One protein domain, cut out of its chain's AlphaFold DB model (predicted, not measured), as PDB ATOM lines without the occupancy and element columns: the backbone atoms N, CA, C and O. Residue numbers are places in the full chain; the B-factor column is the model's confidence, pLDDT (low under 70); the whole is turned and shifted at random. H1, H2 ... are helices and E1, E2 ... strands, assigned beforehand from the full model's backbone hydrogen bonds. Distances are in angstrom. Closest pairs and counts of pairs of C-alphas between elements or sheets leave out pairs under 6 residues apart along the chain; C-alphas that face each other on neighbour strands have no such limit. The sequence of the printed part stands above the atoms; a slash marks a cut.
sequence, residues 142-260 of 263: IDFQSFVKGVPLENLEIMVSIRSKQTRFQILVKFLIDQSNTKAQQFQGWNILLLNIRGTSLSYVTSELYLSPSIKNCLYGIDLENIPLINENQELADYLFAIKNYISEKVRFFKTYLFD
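What this domain is: This is residues 142 to 260 of the 263 residues of the protein "BRISC and BRCA1-A complex member 2" of Trichomalopsis sarcophagae (UniProt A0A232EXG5). A long, twisted antiparallel sheet of four strands, E1 to E4, is grazed by the long helix H3 with its residues 236 to 247 while the rest of H3 goes on beyond that contact, and the two short helices H1 and H2 meet H3, H1 at residues 236 to 237 and H2 at residues 251 to 254. The E1 and E2 hairpin makes one end of the elongated body, and the last residues of H3 make the other. The printed part has 119 residues, with H1, E1, E2, E3, E4, H2 and H3 along the chain, the sheet in the order E1 E2 E3 E4, and a mixed class. It is compact, with a radius of gyration of the C-alphas of 15.7 A, and a rod in outline, spanning 56 by 27 by 23 A.

How they stand to each other: H1, residues 145 to 150, only grazes the sheet with residues 147 to 148. E1, residues 156 to 163, E2, 166 to 175, E3, 191 to 198, and E4, 205 to 210, form a meander, each strand the antiparallel neighbour of the one before. E1 and E2 are a hairpin at 171 degrees, with N 159 and O 170 within hydrogen-bond range at 2.9 A. E2 and E3, a hairpin at 168 degrees, have N 171 and O 195 at 2.9 A; E3 and E4, a hairpin at 164 degrees, have N 194 and O 208 at 2.9 A. H2, residues 213 to 218, is only just not on the sheet, with 4 pairs of C-alphas within 10 A. H3, residues 236 to 259, only grazes the sheet with residues 236 to 247. H3 touches H1 with residues 236 to 237 alone, the closest C-alphas being those of Phe 147 and Ala 237, 4.7 A apart. H3 only just touches H2, with 3 pairs of C-alphas within 8 A, the closest being Cys 218 and Val 251 at 7.3 A. In H1, H2 and H3 every O i to N i+4 pair is within hydrogen-bond range.

Where its parts are: H1 begins at C-alpha 145, (17.153, 12.175, -54.490). E1 is 23.0 A long, E2 28.8 A and E3 23.2 A. H3 is 33.3 A long and ends at C-alpha 259, (-10.171, 25.260, -27.560).

The domain as a whole: The C-alphas of Ser 164 and Asp 260, the two farthest apart, are 56.8 A apart. The printed part has no cut; the links E2 to E3 and H2 to H3 are long. The mean pLDDT of the printed part is 80.3, with 24 residues under 70, among them 179 to 187 and 257 to 260.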
ATOM      1  N   ILE A 142      11.755   9.164 -61.634       67.56
ATOM      2  CA  ILE A 142      11.163   9.671 -60.393       67.56
ATOM      3  C   ILE A 142      12.264  10.334 -59.564       67.56
ATOM      4  O   ILE A 142      13.256   9.683 -59.224       67.56
ATOM      5  N   ASP A 143      12.082  11.604 -59.188       73.31
ATOM      6  CA  ASP A 143      13.027  12.289 -58.303       73.31
ATOM      7  C   ASP A 143      12.789  11.916 -56.830       73.31
ATOM      8  O   ASP A 143      11.949  12.480 -56.125       73.31
ATOM      9  N   PHE A 144      13.560  10.936 -56.356       78.94
ATOM     10  CA  PHE A 144      13.672  10.613 -54.931       78.94
ATOM     11  C   PHE A 144      14.929  11.198 -54.285       78.94
ATOM     12  O   PHE A 144      15.059  11.136 -53.062       78.94
ATOM     13  N   GLN A 145      15.875  11.742 -55.057       77.56
ATOM     14  CA  GLN A 145      17.153  12.175 -54.490       77.56
ATOM     15  C   GLN A 145      16.950  13.356 -53.545       77.56
ATOM     16  O   GLN A 145      17.509  13.375 -52.446       77.56
ATOM     17  N   SER A 146      16.115  14.312 -53.952       79.56
ATOM     18  CA  SER A 146      15.735  15.470 -53.142       79.56
ATOM     19  C   SER A 146      15.012  15.042 -51.856       79.56
ATOM     20  O   SER A 146      15.314  15.539 -50.770       79.56
ATOM     21  N   PHE A 147      14.141  14.031 -51.948       83.62
ATOM     22  CA  PHE A 147      13.424  13.466 -50.803       83.62
ATOM     23  C   PHE A 147      14.354  12.791 -49.787       83.62
ATOM     24  O   PHE A 147      14.293  13.097 -48.599       83.62
ATOM     25  N   VAL A 148      15.243  11.905 -50.251       83.44
ATOM     26  CA  VAL A 148      16.190  11.178 -49.386       83.44
ATOM     27  C   VAL A 148      17.152  12.144 -48.692       83.44
ATOM     28  O   VAL A 148      17.451  11.965 -47.517       83.44
ATOM     29  N   LYS A 149      17.602  13.204 -49.376       82.56
ATOM     30  CA  LYS A 149      18.458  14.241 -48.771       82.56
ATOM     31  C   LYS A 149      17.736  15.059 -47.695       82.56
ATOM     32  O   LYS A 149      18.377  15.526 -46.759       82.56
ATOM     33  N   GLY A 150      16.423  15.249 -47.836       84.12
ATOM     34  CA  GLY A 150      15.605  16.051 -46.922       84.12
ATOM     35  C   GLY A 150      15.135  15.322 -45.658       84.12
ATOM     36  O   GLY A 150      14.556  15.959 -44.775       84.12
ATOM     37  N   VAL A 151      15.354  14.007 -45.553       87.56
ATOM     38  CA  VAL A 151      14.907  13.183 -44.422       87.56
ATOM     39  C   VAL A 151      16.111  12.475 -43.791       87.56
ATOM     40  O   VAL A 151      16.814  11.753 -44.493       87.56
ATOM     41  N   PRO A 152      16.351  12.622 -42.471       89.31
ATOM     42  CA  PRO A 152      17.412  11.878 -41.793       89.31
ATOM     43  C   PRO A 152      17.253  10.364 -41.985       89.31
ATOM     44  O   PRO A 152      16.138   9.843 -41.900       89.31
ATOM     45  N   LEU A 153      18.354   9.648 -42.226       84.44
ATOM     46  CA  LEU A 153      18.320   8.221 -42.571       84.44
ATOM     47  C   LEU A 153      17.697   7.358 -41.469       84.44
ATOM     48  O   LEU A 153      17.026   6.371 -41.764       84.44
ATOM     49  N   GLU A 154      17.867   7.721 -40.202       86.94
ATOM     50  CA  GLU A 154      17.237   7.061 -39.056       86.94
ATOM     51  C   GLU A 154      15.703   7.177 -39.060       86.94
ATOM     52  O   GLU A 154      15.009   6.332 -38.499       86.94
ATOM     53  N   ASN A 155      15.174   8.189 -39.748       90.56
ATOM     54  CA  ASN A 155      13.750   8.481 -39.875       90.56
ATOM     55  C   ASN A 155      13.165   8.031 -41.220       90.56
ATOM     56  O   ASN A 155      12.013   8.344 -41.524       90.56
ATOM     57  N   LEU A 156      13.942   7.300 -42.017       91.00
ATOM     58  CA  LEU A 156      13.578   6.851 -43.354       91.00
ATOM     59  C   LEU A 156      13.787   5.343 -43.480       91.00
ATOM     60  O   LEU A 156      14.882   4.849 -43.236       91.00
ATOM     61  N   GLU A 157      12.771   4.607 -43.906       92.81
ATOM     62  CA  GLU A 157      12.908   3.221 -44.349       92.81
ATOM     63  C   GLU A 157      12.397   3.098 -45.775       92.81
ATOM     64  O   GLU A 157      11.378   3.685 -46.141       92.81
ATOM     65  N   ILE A 158      13.121   2.327 -46.578       90.69
ATOM     66  CA  ILE A 158      12.828   2.131 -47.993       90.69
ATOM     67  C   ILE A 158      12.927   0.652 -48.288       90.69
ATOM     68  O   ILE A 158      13.875   0.001 -47.847       90.69
ATOM     69  N   MET A 159      11.961   0.154 -49.048       90.62
ATOM     70  CA  MET A 159      11.969  -1.189 -49.591       90.62
ATOM     71  C   MET A 159      11.571  -1.147 -51.064       90.62
ATOM     72  O   MET A 159      10.565  -0.541 -51.444       90.62
ATOM     73  N   VAL A 160      12.392  -1.776 -51.890       88.56
ATOM     74  CA  VAL A 160      12.241  -1.897 -53.331       88.56
ATOM     75  C   VAL A 160      12.010  -3.366 -53.639       88.56
ATOM     76  O   VAL A 160      12.873  -4.208 -53.415       88.56
ATOM     77  N   SER A 161      10.832  -3.671 -54.167       86.00
ATOM     78  CA  SER A 161      10.464  -5.027 -54.562       86.00
ATOM     79  C   SER A 161      10.418  -5.099 -56.079       86.00
ATOM     80  O   SER A 161       9.586  -4.444 -56.716       86.00
ATOM     81  N   ILE A 162      11.287  -5.915 -56.669       79.38
ATOM     82  CA  ILE A 162      11.331  -6.138 -58.115       79.38
ATOM     83  C   ILE A 162      10.697  -7.498 -58.388       79.38
ATOM     84  O   ILE A 162      11.220  -8.537 -58.001       79.38
ATOM     85  N   ARG A 163       9.531  -7.502 -59.036       74.94
ATOM     86  CA  ARG A 163       8.902  -8.725 -59.552       74.94
ATOM     87  C   ARG A 163       8.878  -8.659 -61.072       74.94
ATOM     88  O   ARG A 163       8.842  -7.572 -61.636       74.94
ATOM     89  N   SER A 164       8.821  -9.816 -61.731       67.25
ATOM     90  CA  SER A 164       8.937  -9.993 -63.195       67.25
ATOM     91  C   SER A 164       8.092  -9.066 -64.087       67.25
ATOM     92  O   SER A 164       8.369  -8.965 -65.278       67.25
ATOM     93  N   LYS A 165       7.065  -8.392 -63.552       68.31
ATOM     94  CA  LYS A 165       6.215  -7.440 -64.291       68.31
ATOM     95  C   LYS A 165       6.016  -6.088 -63.600       68.31
ATOM     96  O   LYS A 165       5.345  -5.230 -64.165       68.31
ATOM     97  N   GLN A 166       6.516  -5.901 -62.378       77.19
ATOM     98  CA  GLN A 166       6.237  -4.693 -61.606       77.19
ATOM     99  C   GLN A 166       7.311  -4.438 -60.552       77.19
ATOM    100  O   GLN A 166       7.554  -5.280 -59.686       77.19
ATOM    101  N   THR A 167       7.882  -3.237 -60.597       84.00
ATOM    102  CA  THR A 167       8.662  -2.672 -59.495       84.00
ATOM    103  C   THR A 167       7.717  -1.954 -58.542       84.00
ATOM    104  O   THR A 167       6.816  -1.225 -58.972       84.00
ATOM    105  N   ARG A 168       7.898  -2.176 -57.243       87.56
ATOM    106  CA  ARG A 168       7.192  -1.462 -56.183       87.56
ATOM    107  C   ARG A 168       8.210  -0.778 -55.287       87.56
ATOM    108  O   ARG A 168       9.183  -1.404 -54.882       87.56
ATOM    109  N   PHE A 169       7.941   0.476 -54.950       88.50
ATOM    110  CA  PHE A 169       8.693   1.219 -53.948       88.50
ATOM    111  C   PHE A 169       7.788   1.454 -52.745       88.50
ATOM    112  O   PHE A 169       6.650   1.909 -52.890       88.50
ATOM    113  N   GLN A 170       8.277   1.124 -51.558       91.25
ATOM    114  CA  GLN A 170       7.607   1.418 -50.302       91.25
ATOM    115  C   GLN A 170       8.530   2.284 -49.464       91.25
ATOM    116  O   GLN A 170       9.696   1.948 -49.265       91.25
ATOM    117  N   ILE A 171       8.009   3.416 -49.007       91.31
ATOM    118  CA  ILE A 171       8.784   4.418 -48.285       91.31
ATOM    119  C   ILE A 171       8.028   4.779 -47.027       91.31
ATOM    120  O   ILE A 171       6.909   5.284 -47.090       91.31
ATOM    121  N   LEU A 172       8.657   4.531 -45.889       93.50
ATOM    122  CA  LEU A 172       8.144   4.900 -44.587       93.50
ATOM    123  C   LEU A 172       8.974   6.065 -44.055       93.50
ATOM    124  O   LEU A 172      10.192   5.953 -43.920       93.50
ATOM    125  N   VAL A 173       8.315   7.177 -43.742       93.44
ATOM    126  CA  VAL A 173       8.968   8.362 -43.182       93.44
ATOM    127  C   VAL A 173       8.403   8.689 -41.824       93.44
ATOM    128  O   VAL A 173       7.202   8.898 -41.674       93.44
ATOM    129  N   LYS A 174       9.302   8.806 -40.854       92.25
ATOM    130  CA  LYS A 174       9.041   9.319 -39.517       92.25
ATOM    131  C   LYS A 174       9.300  10.821 -39.511       92.25
ATOM    132  O   LYS A 174      10.374  11.275 -39.893       92.25
ATOM    133  N   PHE A 175       8.333  11.624 -39.087       91.25
ATOM    134  CA  PHE A 175       8.501  13.076 -39.078       91.25
ATOM    135  C   PHE A 175       7.809  13.750 -37.898       91.25
ATOM    136  O   PHE A 175       6.811  13.268 -37.354       91.25
ATOM    137  N   LEU A 176       8.356  14.900 -37.517       87.88
ATOM    138  CA  LEU A 176       7.730  15.834 -36.593       87.88
ATOM    139  C   LEU A 176       7.011  16.923 -37.380       87.88
ATOM    140  O   LEU A 176       7.379  17.259 -38.509       87.88
ATOM    141  N   ILE A 177       5.985  17.471 -36.750       84.56
ATOM    142  CA  ILE A 177       5.319  18.678 -37.215       84.56
ATOM    143  C   ILE A 177       5.999  19.855 -36.534       84.56
ATOM    144  O   ILE A 177       6.200  19.813 -35.318       84.56
ATOM    145  N   ASP A 178       6.349  20.884 -37.305       72.25
ATOM    146  CA  ASP A 178       6.904  22.102 -36.728       72.25
ATOM    147  C   ASP A 178       5.847  22.803 -35.861       72.25
ATOM    148  O   ASP A 178       4.714  23.059 -36.270       72.25
ATOM    149  N   GLN A 179       6.237  23.067 -34.621       64.06
ATOM    150  CA  GLN A 179       5.406  23.618 -33.557       64.06
ATOM    151  C   GLN A 179       5.995  24.893 -32.971       64.06
ATOM    152  O   GLN A 179       5.516  25.348 -31.932       64.06
ATOM    153  N   SER A 180       6.987  25.486 -33.640       63.56
ATOM    154  CA  SER A 180       7.637  26.743 -33.259       63.56
ATOM    155  C   SER A 180       6.647  27.846 -32.845       63.56
ATOM    156  O   SER A 180       6.913  28.601 -31.915       63.56
ATOM    157  N   ASN A 181       5.444  27.867 -33.430       54.25
ATOM    158  CA  ASN A 181       4.377  28.823 -33.111       54.25
ATOM    159  C   ASN A 181       3.367  28.364 -32.041       54.25
ATOM    160  O   ASN A 181       2.282  28.938 -31.928       54.25
ATOM    161  N   THR A 182       3.650  27.310 -31.268       54.88
ATOM    162  CA  THR A 182       2.665  26.722 -30.350       54.88
ATOM    163  C   THR A 182       3.245  26.434 -28.965       54.88
ATOM    164  O   THR A 182       4.106  25.582 -28.800       54.88
ATOM    165  N   LYS A 183       2.720  27.110 -27.933       53.34
ATOM    166  CA  LYS A 183       3.140  26.947 -26.523       53.34
ATOM    167  C   LYS A 183       2.679  25.633 -25.870       53.34
ATOM    168  O   LYS A 183       2.931  25.411 -24.691       53.34
ATOM    169  N   ALA A 184       1.967  24.781 -26.599       54.53
ATOM    170  CA  ALA A 184       1.289  23.626 -26.033       54.53
ATOM    171  C   ALA A 184       2.124  22.355 -26.243       54.53
ATOM    172  O   ALA A 184       2.176  21.822 -27.349       54.53
ATOM    173  N   GLN A 185       2.713  21.836 -25.161       58.91
ATOM    174  CA  GLN A 185       3.428  20.546 -25.133       58.91
ATOM    175  C   GLN A 185       2.546  19.352 -25.559       58.91
ATOM    176  O   GLN A 185       3.051  18.273 -25.853       58.91
ATOM    177  N   GLN A 186       1.227  19.546 -25.643       62.50
ATOM    178  CA  GLN A 186       0.240  18.508 -25.936       62.50
ATOM    179  C   GLN A 186       0.257  17.966 -27.376       62.50
ATOM    180  O   GLN A 186      -0.423  16.986 -27.648       62.50
ATOM    181  N   PHE A 187       1.011  18.560 -28.309       68.62
ATOM    182  CA  PHE A 187       1.064  18.092 -29.707       68.62
ATOM    183  C   PHE A 187       2.355  17.359 -30.060       68.62
ATOM    184  O   PHE A 187       2.663  17.161 -31.232       68.62
ATOM    185  N   GLN A 188       3.117  16.921 -29.065       70.94
ATOM    186  CA  GLN A 188       4.369  16.218 -29.300       70.94
ATOM    187  C   GLN A 188       4.148  14.795 -29.819       70.94
ATOM    188  O   GLN A 188       3.170  14.116 -29.492       70.94
ATOM    189  N   GLY A 189       5.103  14.333 -30.621       79.75
ATOM    190  CA  GLY A 189       5.197  12.947 -31.051       79.75
ATOM    191  C   GLY A 189       5.474  12.801 -32.538       79.75
ATOM    192  O   GLY A 189       5.171  13.675 -33.350       79.75
ATOM    193  N   TRP A 190       6.056  11.657 -32.871       87.81
ATOM    194  CA  TRP A 190       6.362  11.279 -34.239       87.81
ATOM    195  C   TRP A 190       5.101  10.864 -34.987       87.81
ATOM    196  O   TRP A 190       4.277  10.114 -34.466       87.81
ATOM    197  N   ASN A 191       4.997  11.334 -36.222       89.44
ATOM    198  CA  ASN A 191       4.011  10.894 -37.195       89.44
ATOM    199  C   ASN A 191       4.726  10.058 -38.251       89.44
ATOM    200  O   ASN A 191       5.938  10.192 -38.441       89.44
ATOM    201  N   ILE A 192       3.979   9.189 -38.917       91.75
ATOM    202  CA  ILE A 192       4.516   8.297 -39.932       91.75
ATOM    203  C   ILE A 192       3.705   8.451 -41.215       91.75
ATOM    204  O   ILE A 192       2.480   8.368 -41.190       91.75
ATOM    205  N   LEU A 193       4.394   8.660 -42.332       92.50
ATOM    206  CA  LEU A 193       3.824   8.629 -43.676       92.50
ATOM    207  C   LEU A 193       4.359   7.389 -44.390       92.50
ATOM    208  O   LEU A 193       5.572   7.247 -44.535       92.50
ATOM    209  N   LEU A 194       3.467   6.503 -44.828       92.50
ATOM    210  CA  LEU A 194       3.804   5.425 -45.752       92.50
ATOM    211  C   LEU A 194       3.393   5.828 -47.163       92.50
ATOM    212  O   LEU A 194       2.239   6.181 -47.390       92.50
ATOM    213  N   LEU A 195       4.312   5.692 -48.109       90.94
ATOM    214  CA  LEU A 195       4.062   5.812 -49.537       90.94
ATOM    215  C   LEU A 195       4.262   4.445 -50.182       90.94
ATOM    216  O   LEU A 195       5.311   3.826 -50.013       90.94
ATOM    217  N   ASN A 196       3.267   3.981 -50.932       90.62
ATOM    218  CA  ASN A 196       3.397   2.823 -51.807       90.62
ATOM    219  C   ASN A 196       3.297   3.298 -53.250       90.62
ATOM    220  O   ASN A 196       2.268   3.840 -53.646       90.62
ATOM    221  N   ILE A 197       4.342   3.054 -54.027       87.81
ATOM    222  CA  ILE A 197       4.476   3.504 -55.409       87.81
ATOM    223  C   ILE A 197       4.594   2.261 -56.276       87.81
ATOM    224  O   ILE A 197       5.406   1.373 -56.000       87.81
ATOM    225  N   ARG A 198       3.745   2.160 -57.296       85.31
ATOM    226  CA  ARG A 198       3.699   1.010 -58.201       85.31
ATOM    227  C   ARG A 198       4.108   1.415 -59.608       85.31
ATOM    228  O   ARG A 198       3.520   2.316 -60.192       85.31
ATOM    229  N   GLY A 199       5.025   0.648 -60.185       77.56
ATOM    230  CA  GLY A 199       5.531   0.899 -61.528       77.56
ATOM    231  C   GLY A 199       6.613   1.969 -61.547       77.56
ATOM    232  O   GLY A 199       7.188   2.319 -60.519       77.56
ATOM    233  N   THR A 200       6.908   2.446 -62.748       66.50
ATOM    234  CA  THR A 200       8.038   3.333 -63.032       66.50
ATOM    235  C   THR A 200       7.614   4.794 -63.172       66.50
ATOM    236  O   THR A 200       8.271   5.554 -63.863       66.50
ATOM    237  N   SER A 201       6.487   5.188 -62.586       67.38
ATOM    238  CA  SER A 201       5.993   6.568 -62.590       67.38
ATOM    239  C   SER A 201       5.196   6.832 -61.315       67.38
ATOM    240  O   SER A 201       4.697   5.903 -60.679       67.38
ATOM    241  N   LEU A 202       5.026   8.105 -60.950       68.06
ATOM    242  CA  LEU A 202       4.190   8.525 -59.815       68.06
ATOM    243  C   LEU A 202       2.675   8.434 -60.101       68.06
ATOM    244  O   LEU A 202       1.872   8.975 -59.350       68.06
ATOM    245  N   SER A 203       2.259   7.734 -61.160       69.38
ATOM    246  CA  SER A 203       0.840   7.605 -61.530       69.38
ATOM    247  C   SER A 203       0.057   6.654 -60.620       69.38
ATOM    248  O   SER A 203      -1.167   6.711 -60.562       69.38
ATOM    249  N   TYR A 204       0.748   5.784 -59.877       81.75
ATOM    250  CA  TYR A 204       0.122   4.858 -58.932       81.75
ATOM    251  C   TYR A 204       0.780   4.953 -57.562       81.75
ATOM    252  O   TYR A 204       1.520   4.057 -57.142       81.75
ATOM    253  N   VAL A 205       0.488   6.049 -56.864       86.56
ATOM    254  CA  VAL A 205       0.910   6.269 -55.482       86.56
ATOM    255  C   VAL A 205      -0.293   6.201 -54.556       86.56
ATOM    256  O   VAL A 205      -1.294   6.881 -54.757       86.56
ATOM    257  N   THR A 206      -0.178   5.405 -53.500       89.06
ATOM    258  CA  THR A 206      -1.113   5.434 -52.371       89.06
ATOM    259  C   THR A 206      -0.360   5.848 -51.120       89.06
ATOM    260  O   THR A 206       0.726   5.311 -50.869       89.06
ATOM    261  N   SER A 207      -0.937   6.746 -50.330       90.31
ATOM    262  CA  SER A 207      -0.367   7.205 -49.070       90.31
ATOM    263  C   SER A 207      -1.218   6.781 -47.875       90.31
ATOM    264  O   SER A 207      -2.444   6.721 -47.944       90.31
ATOM    265  N   GLU A 208      -0.558   6.478 -46.762       90.00
ATOM    266  CA  GLU A 208      -1.199   6.219 -45.476       90.00
ATOM    267  C   GLU A 208      -0.527   7.092 -44.415       90.00
ATOM    268  O   GLU A 208       0.698   7.060 -44.259       90.00
ATOM    269  N   LEU A 209      -1.324   7.869 -43.682       90.06
ATOM    270  CA  LEU A 209      -0.841   8.761 -42.633       90.06
ATOM    271  C   LEU A 209      -1.198   8.215 -41.254       90.06
ATOM    272  O   LEU A 209      -2.355   7.933 -40.946       90.06
ATOM    273  N   TYR A 210      -0.192   8.146 -40.396       88.00
ATOM    274  CA  TYR A 210      -0.304   7.683 -39.027       88.00
ATOM    275  C   TYR A 210       0.133   8.777 -38.076       88.00
ATOM    276  O   TYR A 210       1.286   9.208 -38.067       88.00
ATOM    277  N   LEU A 211      -0.817   9.230 -37.273       87.94
ATOM    278  CA  LEU A 211      -0.613  10.337 -36.358       87.94
ATOM    279  C   LEU A 211      -0.131   9.841 -34.999       87.94
ATOM    280  O   LEU A 211      -0.533   8.767 -34.538       87.94
ATOM    281  N   SER A 212       0.689  10.654 -34.333       87.06
ATOM    282  CA  SER A 212       1.035  10.417 -32.932       87.06
ATOM    283  C   SER A 212      -0.241  10.365 -32.074       87.06
ATOM    284  O   SER A 212      -1.219  11.039 -32.408       87.06
ATOM    285  N   PRO A 213      -0.268   9.619 -30.952       84.38
ATOM    286  CA  PRO A 213      -1.445   9.570 -30.080       84.38
ATOM    287  C   PRO A 213      -1.939  10.960 -29.662       84.38
ATOM    288  O   PRO A 213      -3.137  11.216 -29.676       84.38
ATOM    289  N   SER A 214      -1.020  11.881 -29.372       82.50
ATOM    290  CA  SER A 214      -1.336  13.252 -28.963       82.50
ATOM    291  C   SER A 214      -2.044  14.038 -30.073       82.50
ATOM    292  O   SER A 214      -3.055  14.695 -29.829       82.50
ATOM    293  N   ILE A 215      -1.563  13.929 -31.317       83.69
ATOM    294  CA  ILE A 215      -2.194  14.584 -32.472       83.69
ATOM    295  C   ILE A 215      -3.511  13.889 -32.828       83.69
ATOM    296  O   ILE A 215      -4.504  14.560 -33.086       83.69
ATOM    297  N   LYS A 216      -3.552  12.556 -32.791       84.75
ATOM    298  CA  LYS A 216      -4.765  11.778 -33.061       84.75
ATOM    299  C   LYS A 216      -5.890  12.116 -32.079       84.75
ATOM    300  O   LYS A 216      -7.030  12.246 -32.504       84.75
ATOM    301  N   ASN A 217      -5.571  12.278 -30.795       81.88
ATOM    302  CA  ASN A 217      -6.543  12.652 -29.767       81.88
ATOM    303  C   ASN A 217      -7.043  14.090 -29.948       81.88
ATOM    304  O   ASN A 217      -8.226  14.347 -29.775       81.88
ATOM    305  N   CYS A 218      -6.158  15.013 -30.333       78.19
ATOM    306  CA  CYS A 218      -6.535  16.386 -30.674       78.19
ATOM    307  C   CYS A 218      -7.507  16.443 -31.852       78.19
ATOM    308  O   CYS A 218      -8.522  17.123 -31.805       78.19
ATOM    309  N   LEU A 219      -7.188  15.710 -32.915       80.25
ATOM    310  CA  LEU A 219      -7.974  15.703 -34.141       80.25
ATOM    311  C   LEU A 219      -9.116  14.676 -34.085       80.25
ATOM    312  O   LEU A 219      -9.697  14.352 -35.117       80.25
ATOM    313  N   TYR A 220      -9.440  14.140 -32.905       75.62
ATOM    314  CA  TYR A 220     -10.501  13.152 -32.763       75.62
ATOM    315  C   TYR A 220     -11.850  13.766 -33.158       75.62
ATOM    316  O   TYR A 220     -12.246  14.806 -32.638       75.62
ATOM    317  N   GLY A 221     -12.551  13.129 -34.098       67.38
ATOM    318  CA  GLY A 221     -13.804  13.643 -34.659       67.38
ATOM    319  C   GLY A 221     -13.632  14.703 -35.756       67.38
ATOM    320  O   GLY A 221     -14.627  15.097 -36.359       67.38
ATOM    321  N   ILE A 222     -12.400  15.134 -36.060       70.69
ATOM    322  CA  ILE A 222     -12.109  15.877 -37.287       70.69
ATOM    323  C   ILE A 222     -11.955  14.868 -38.417       70.69
ATOM    324  O   ILE A 222     -11.151  13.940 -38.336       70.69
ATOM    325  N   ASP A 223     -12.714  15.089 -39.484       67.50
ATOM    326  CA  ASP A 223     -12.589  14.298 -40.695       67.50
ATOM    327  C   ASP A 223     -11.200  14.503 -41.335       67.50
ATOM    328  O   ASP A 223     -10.828  15.604 -41.769       67.50
ATOM    329  N   LEU A 224     -10.418  13.421 -41.330       69.06
ATOM    330  CA  LEU A 224      -9.106  13.296 -41.965       69.06
ATOM    331  C   LEU A 224      -9.182  12.486 -43.269       69.06
ATOM    332  O   LEU A 224      -8.135  12.178 -43.833       69.06
ATOM    333  N   GLU A 225     -10.376  12.138 -43.761       64.00
ATOM    334  CA  GLU A 225     -10.564  11.318 -44.971       64.00
ATOM    335  C   GLU A 225      -9.950  11.967 -46.221       64.00
ATOM    336  O   GLU A 225      -9.565  11.278 -47.162       64.00
ATOM    337  N   ASN A 226      -9.753  13.288 -46.197       71.44
ATOM    338  CA  ASN A 226      -9.154  14.055 -47.284       71.44
ATOM    339  C   ASN A 226      -7.668  14.347 -47.030       71.44
ATOM    340  O   ASN A 226      -7.268  15.510 -46.910       71.44
ATOM    341  N   ILE A 227      -6.846  13.298 -46.915       82.50
ATOM    342  CA  ILE A 227      -5.385  13.448 -46.996       82.50
ATOM    343  C   ILE A 227      -5.057  13.986 -48.399       82.50
ATOM    344  O   ILE A 227      -5.596  13.460 -49.376       82.50
ATOM    345  N   PRO A 228      -4.186  15.007 -48.531       85.31
ATOM    346  CA  PRO A 228      -3.750  15.492 -49.835       85.31
ATOM    347  C   PRO A 228      -3.313  14.338 -50.742       85.31
ATOM    348  O   PRO A 228      -2.484  13.515 -50.346       85.31
ATOM    349  N   LEU A 229      -3.862  14.276 -51.952       85.19
ATOM    350  CA  LEU A 229      -3.387  13.358 -52.983       85.19
ATOM    351  C   LEU A 229      -2.084  13.901 -53.569       85.19
ATOM    352  O   LEU A 229      -1.911  15.115 -53.691       85.19
ATOM    353  N   ILE A 230      -1.166  13.004 -53.912       84.69
ATOM    354  CA  ILE A 230       0.036  13.388 -54.647       84.69
ATOM    355  C   ILE A 230      -0.321  13.575 -56.120       84.69
ATOM    356  O   ILE A 230      -1.012  12.745 -56.711       84.69
ATOM    357  N   ASN A 231       0.145  14.672 -56.707       79.38
ATOM    358  CA  ASN A 231      -0.006  14.904 -58.139       79.38
ATOM    359  C   ASN A 231       1.138  14.225 -58.902       79.38
ATOM    360  O   ASN A 231       2.264  14.195 -58.416       79.38
ATOM    361  N   GLU A 232       0.886  13.751 -60.125       71.81
ATOM    362  CA  GLU A 232       1.900  13.040 -60.934       71.81
ATOM    363  C   GLU A 232       3.164  13.875 -61.207       71.81
ATOM    364  O   GLU A 232       4.247  13.320 -61.363       71.81
ATOM    365  N   ASN A 233       3.029  15.206 -61.215       75.88
ATOM    366  CA  ASN A 233       4.122  16.158 -61.442       75.88
ATOM    367  C   ASN A 233       4.726  16.721 -60.146       75.88
ATOM    368  O   ASN A 233       5.551  17.628 -60.205       75.88
ATOM    369  N   GLN A 234       4.264  16.269 -58.980       81.25
ATOM    370  CA  GLN A 234       4.732  16.775 -57.695       81.25
ATOM    371  C   GLN A 234       5.923  15.957 -57.199       81.25
ATOM    372  O   GLN A 234       5.880  14.726 -57.174       81.25
ATOM    373  N   GLU A 235       6.962  16.641 -56.725       84.81
ATOM    374  CA  GLU A 235       8.072  15.983 -56.047       84.81
ATOM    375  C   GLU A 235       7.633  15.415 -54.691       84.81
ATOM    376  O   GLU A 235       6.819  15.985 -53.959       84.81
ATOM    377  N   LEU A 236       8.223  14.291 -54.289       86.75
ATOM    378  CA  LEU A 236       7.874  13.652 -53.017       86.75
ATOM    379  C   LEU A 236       8.252  14.509 -51.805       86.75
ATOM    380  O   LEU A 236       7.602  14.424 -50.761       86.75
ATOM    381  N   ALA A 237       9.298  15.331 -51.935       88.25
ATOM    382  CA  ALA A 237       9.710  16.271 -50.896       88.25
ATOM    383  C   ALA A 237       8.622  17.329 -50.662       88.25
ATOM    384  O   ALA A 237       8.205  17.543 -49.519       88.25
ATOM    385  N   ASP A 238       8.090  17.893 -51.747       88.88
ATOM    386  CA  ASP A 238       6.968  18.829 -51.710       88.88
ATOM    387  C   ASP A 238       5.704  18.169 -51.166       88.88
ATOM    388  O   ASP A 238       4.957  18.782 -50.404       88.88
ATOM    389  N   TYR A 239       5.466  16.901 -51.512       90.44
ATOM    390  CA  TYR A 239       4.338  16.149 -50.975       90.44
ATOM    391  C   TYR A 239       4.436  15.980 -49.455       90.44
ATOM    392  O   TYR A 239       3.487  16.287 -48.732       90.44
ATOM    393  N   LEU A 240       5.595  15.571 -48.930       91.31
ATOM    394  CA  LEU A 240       5.813  15.476 -47.484       91.31
ATOM    395  C   LEU A 240       5.644  16.836 -46.792       91.31
ATOM    396  O   LEU A 240       5.085  16.901 -45.694       91.31
ATOM    397  N   PHE A 241       6.100  17.920 -47.420       90.50
ATOM    398  CA  PHE A 241       5.884  19.273 -46.914       90.50
ATOM    399  C   PHE A 241       4.392  19.644 -46.879       90.50
ATOM    400  O   PHE A 241       3.903  20.124 -45.855       90.50
ATOM    401  N   ALA A 242       3.642  19.341 -47.941       91.12
ATOM    402  CA  ALA A 242       2.198  19.555 -48.000       91.12
ATOM    403  C   ALA A 242       1.456  18.776 -46.900       91.12
ATOM    404  O   ALA A 242       0.591  19.340 -46.232       91.12
ATOM    405  N   ILE A 243       1.842  17.521 -46.637       91.94
ATOM    406  CA  ILE A 243       1.298  16.724 -45.527       91.94
ATOM    407  C   ILE A 243       1.600  17.374 -44.169       91.94
ATOM    408  O   ILE A 243       0.702  17.505 -43.335       91.94
ATOM    409  N   LYS A 244       2.839  17.822 -43.935       90.94
ATOM    410  CA  LYS A 244       3.210  18.517 -42.690       90.94
ATOM    411  C   LYS A 244       2.374  19.781 -42.471       90.94
ATOM    412  O   LYS A 244       1.890  20.003 -41.358       90.94
ATOM    413  N   ASN A 245       2.161  20.576 -43.519       89.25
ATOM    414  CA  ASN A 245       1.344  21.787 -43.452       89.25
ATOM    415  C   ASN A 245      -0.129  21.466 -43.219       89.25
ATOM    416  O   ASN A 245      -0.732  22.049 -42.322       89.25
ATOM    417  N   TYR A 246      -0.677  20.487 -43.939       89.44
ATOM    418  CA  TYR A 246      -2.055  20.032 -43.768       89.44
ATOM    419  C   TYR A 246      -2.353  19.676 -42.306       89.44
ATOM    420  O   TYR A 246      -3.313  20.178 -41.720       89.44
ATOM    421  N   ILE A 247      -1.496  18.871 -41.668       88.19
ATOM    422  CA  ILE A 247      -1.704  18.506 -40.260       88.19
ATOM    423  C   ILE A 247      -1.530  19.734 -39.349       88.19
ATOM    424  O   ILE A 247      -2.315  19.926 -38.420       88.19
ATOM    425  N   SER A 248      -0.546  20.598 -39.625       86.94
ATOM    426  CA  SER A 248      -0.327  21.843 -38.869       86.94
ATOM    427  C   SER A 248      -1.549  22.761 -38.888       86.94
ATOM    428  O   SER A 248      -1.929  23.315 -37.856       86.94
ATOM    429  N   GLU A 249      -2.187  22.910 -40.048       85.62
ATOM    430  CA  GLU A 249      -3.388  23.719 -40.228       85.62
ATOM    431  C   GLU A 249      -4.586  23.124 -39.496       85.62
ATOM    432  O   GLU A 249      -5.287  23.856 -38.802       85.62
ATOM    433  N   LYS A 250      -4.786  21.802 -39.561       85.69
ATOM    434  CA  LYS A 250      -5.851  21.121 -38.806       85.69
ATOM    435  C   LYS A 250      -5.672  21.290 -37.297       85.69
ATOM    436  O   LYS A 250      -6.631  21.614 -36.597       85.69
ATOM    437  N   VAL A 251      -4.440  21.168 -36.799       82.50
ATOM    438  CA  VAL A 251      -4.114  21.425 -35.386       82.50
ATOM    439  C   VAL A 251      -4.347  22.894 -35.017       82.50
ATOM    440  O   VAL A 251      -4.831  23.183 -33.922       82.50
ATOM    441  N   ARG A 252      -4.021  23.844 -35.905       79.81
ATOM    442  CA  ARG A 252      -4.279  25.275 -35.676       79.81
ATOM    443  C   ARG A 252      -5.777  25.581 -35.657       79.81
ATOM    444  O   ARG A 252      -6.223  26.281 -34.757       79.81
ATOM    445  N   PHE A 253      -6.542  25.029 -36.594       78.44
ATOM    446  CA  PHE A 253      -7.996  25.173 -36.636       78.44
ATOM    447  C   PHE A 253      -8.639  24.668 -35.339       78.44
ATOM    448  O   PHE A 253      -9.416  25.393 -34.723       78.44
ATOM    449  N   PHE A 254      -8.248  23.480 -34.867       75.31
ATOM    450  CA  PHE A 254      -8.725  22.955 -33.586       75.31
ATOM    451  C   PHE A 254      -8.436  23.918 -32.421       75.31
ATOM    452  O   PHE A 254      -9.316  24.188 -31.609       75.31
ATOM    453  N   LYS A 255      -7.234  24.511 -32.366       71.69
ATOM    454  CA  LYS A 255      -6.888  25.501 -31.330       71.69
ATOM    455  C   LYS A 255      -7.794  26.721 -31.357       71.69
ATOM    456  O   LYS A 255      -8.351  27.075 -30.329       71.69
ATOM    457  N   THR A 256      -7.914  27.356 -32.519       70.69
ATOM    458  CA  THR A 256      -8.603  28.645 -32.651       70.69
ATOM    459  C   THR A 256     -10.112  28.530 -32.466       70.69
ATOM    460  O   THR A 256     -10.733  29.474 -32.000       70.69
ATOM    461  N   TYR A 257     -10.717  27.398 -32.836       64.44
ATOM    462  CA  TYR A 257     -12.177  27.294 -32.886       64.44
ATOM    463  C   TYR A 257     -12.779  26.337 -31.863       64.44
ATOM    464  O   TYR A 257     -13.942  26.505 -31.528       64.44
ATOM    465  N   LEU A 258     -12.035  25.347 -31.365       58.22
ATOM    466  CA  LEU A 258     -12.573  24.351 -30.429       58.22
ATOM    467  C   LEU A 258     -11.977  24.469 -29.025       58.22
ATOM    468  O   LEU A 258     -12.652  24.113 -28.065       58.22
ATOM    469  N   PHE A 259     -10.767  25.016 -28.880       55.41
ATOM    470  CA  PHE A 259     -10.171  25.260 -27.560       55.41
ATOM    471  C   PHE A 259     -10.725  26.530 -26.892       55.41
ATOM    472  O   PHE A 259     -10.926  26.547 -25.682       55.41
ATOM    473  N   ASP A 260     -11.059  27.560 -27.676       48.94
ATOM    474  CA  ASP A 260     -11.631  28.818 -27.167       48.94
ATOM    475  C   ASP A 260     -13.157  28.742 -26.891       48.94
ATOM    476  O   ASP A 260     -13.757  29.724 -26.458       48.94
TER     477      ASP A 260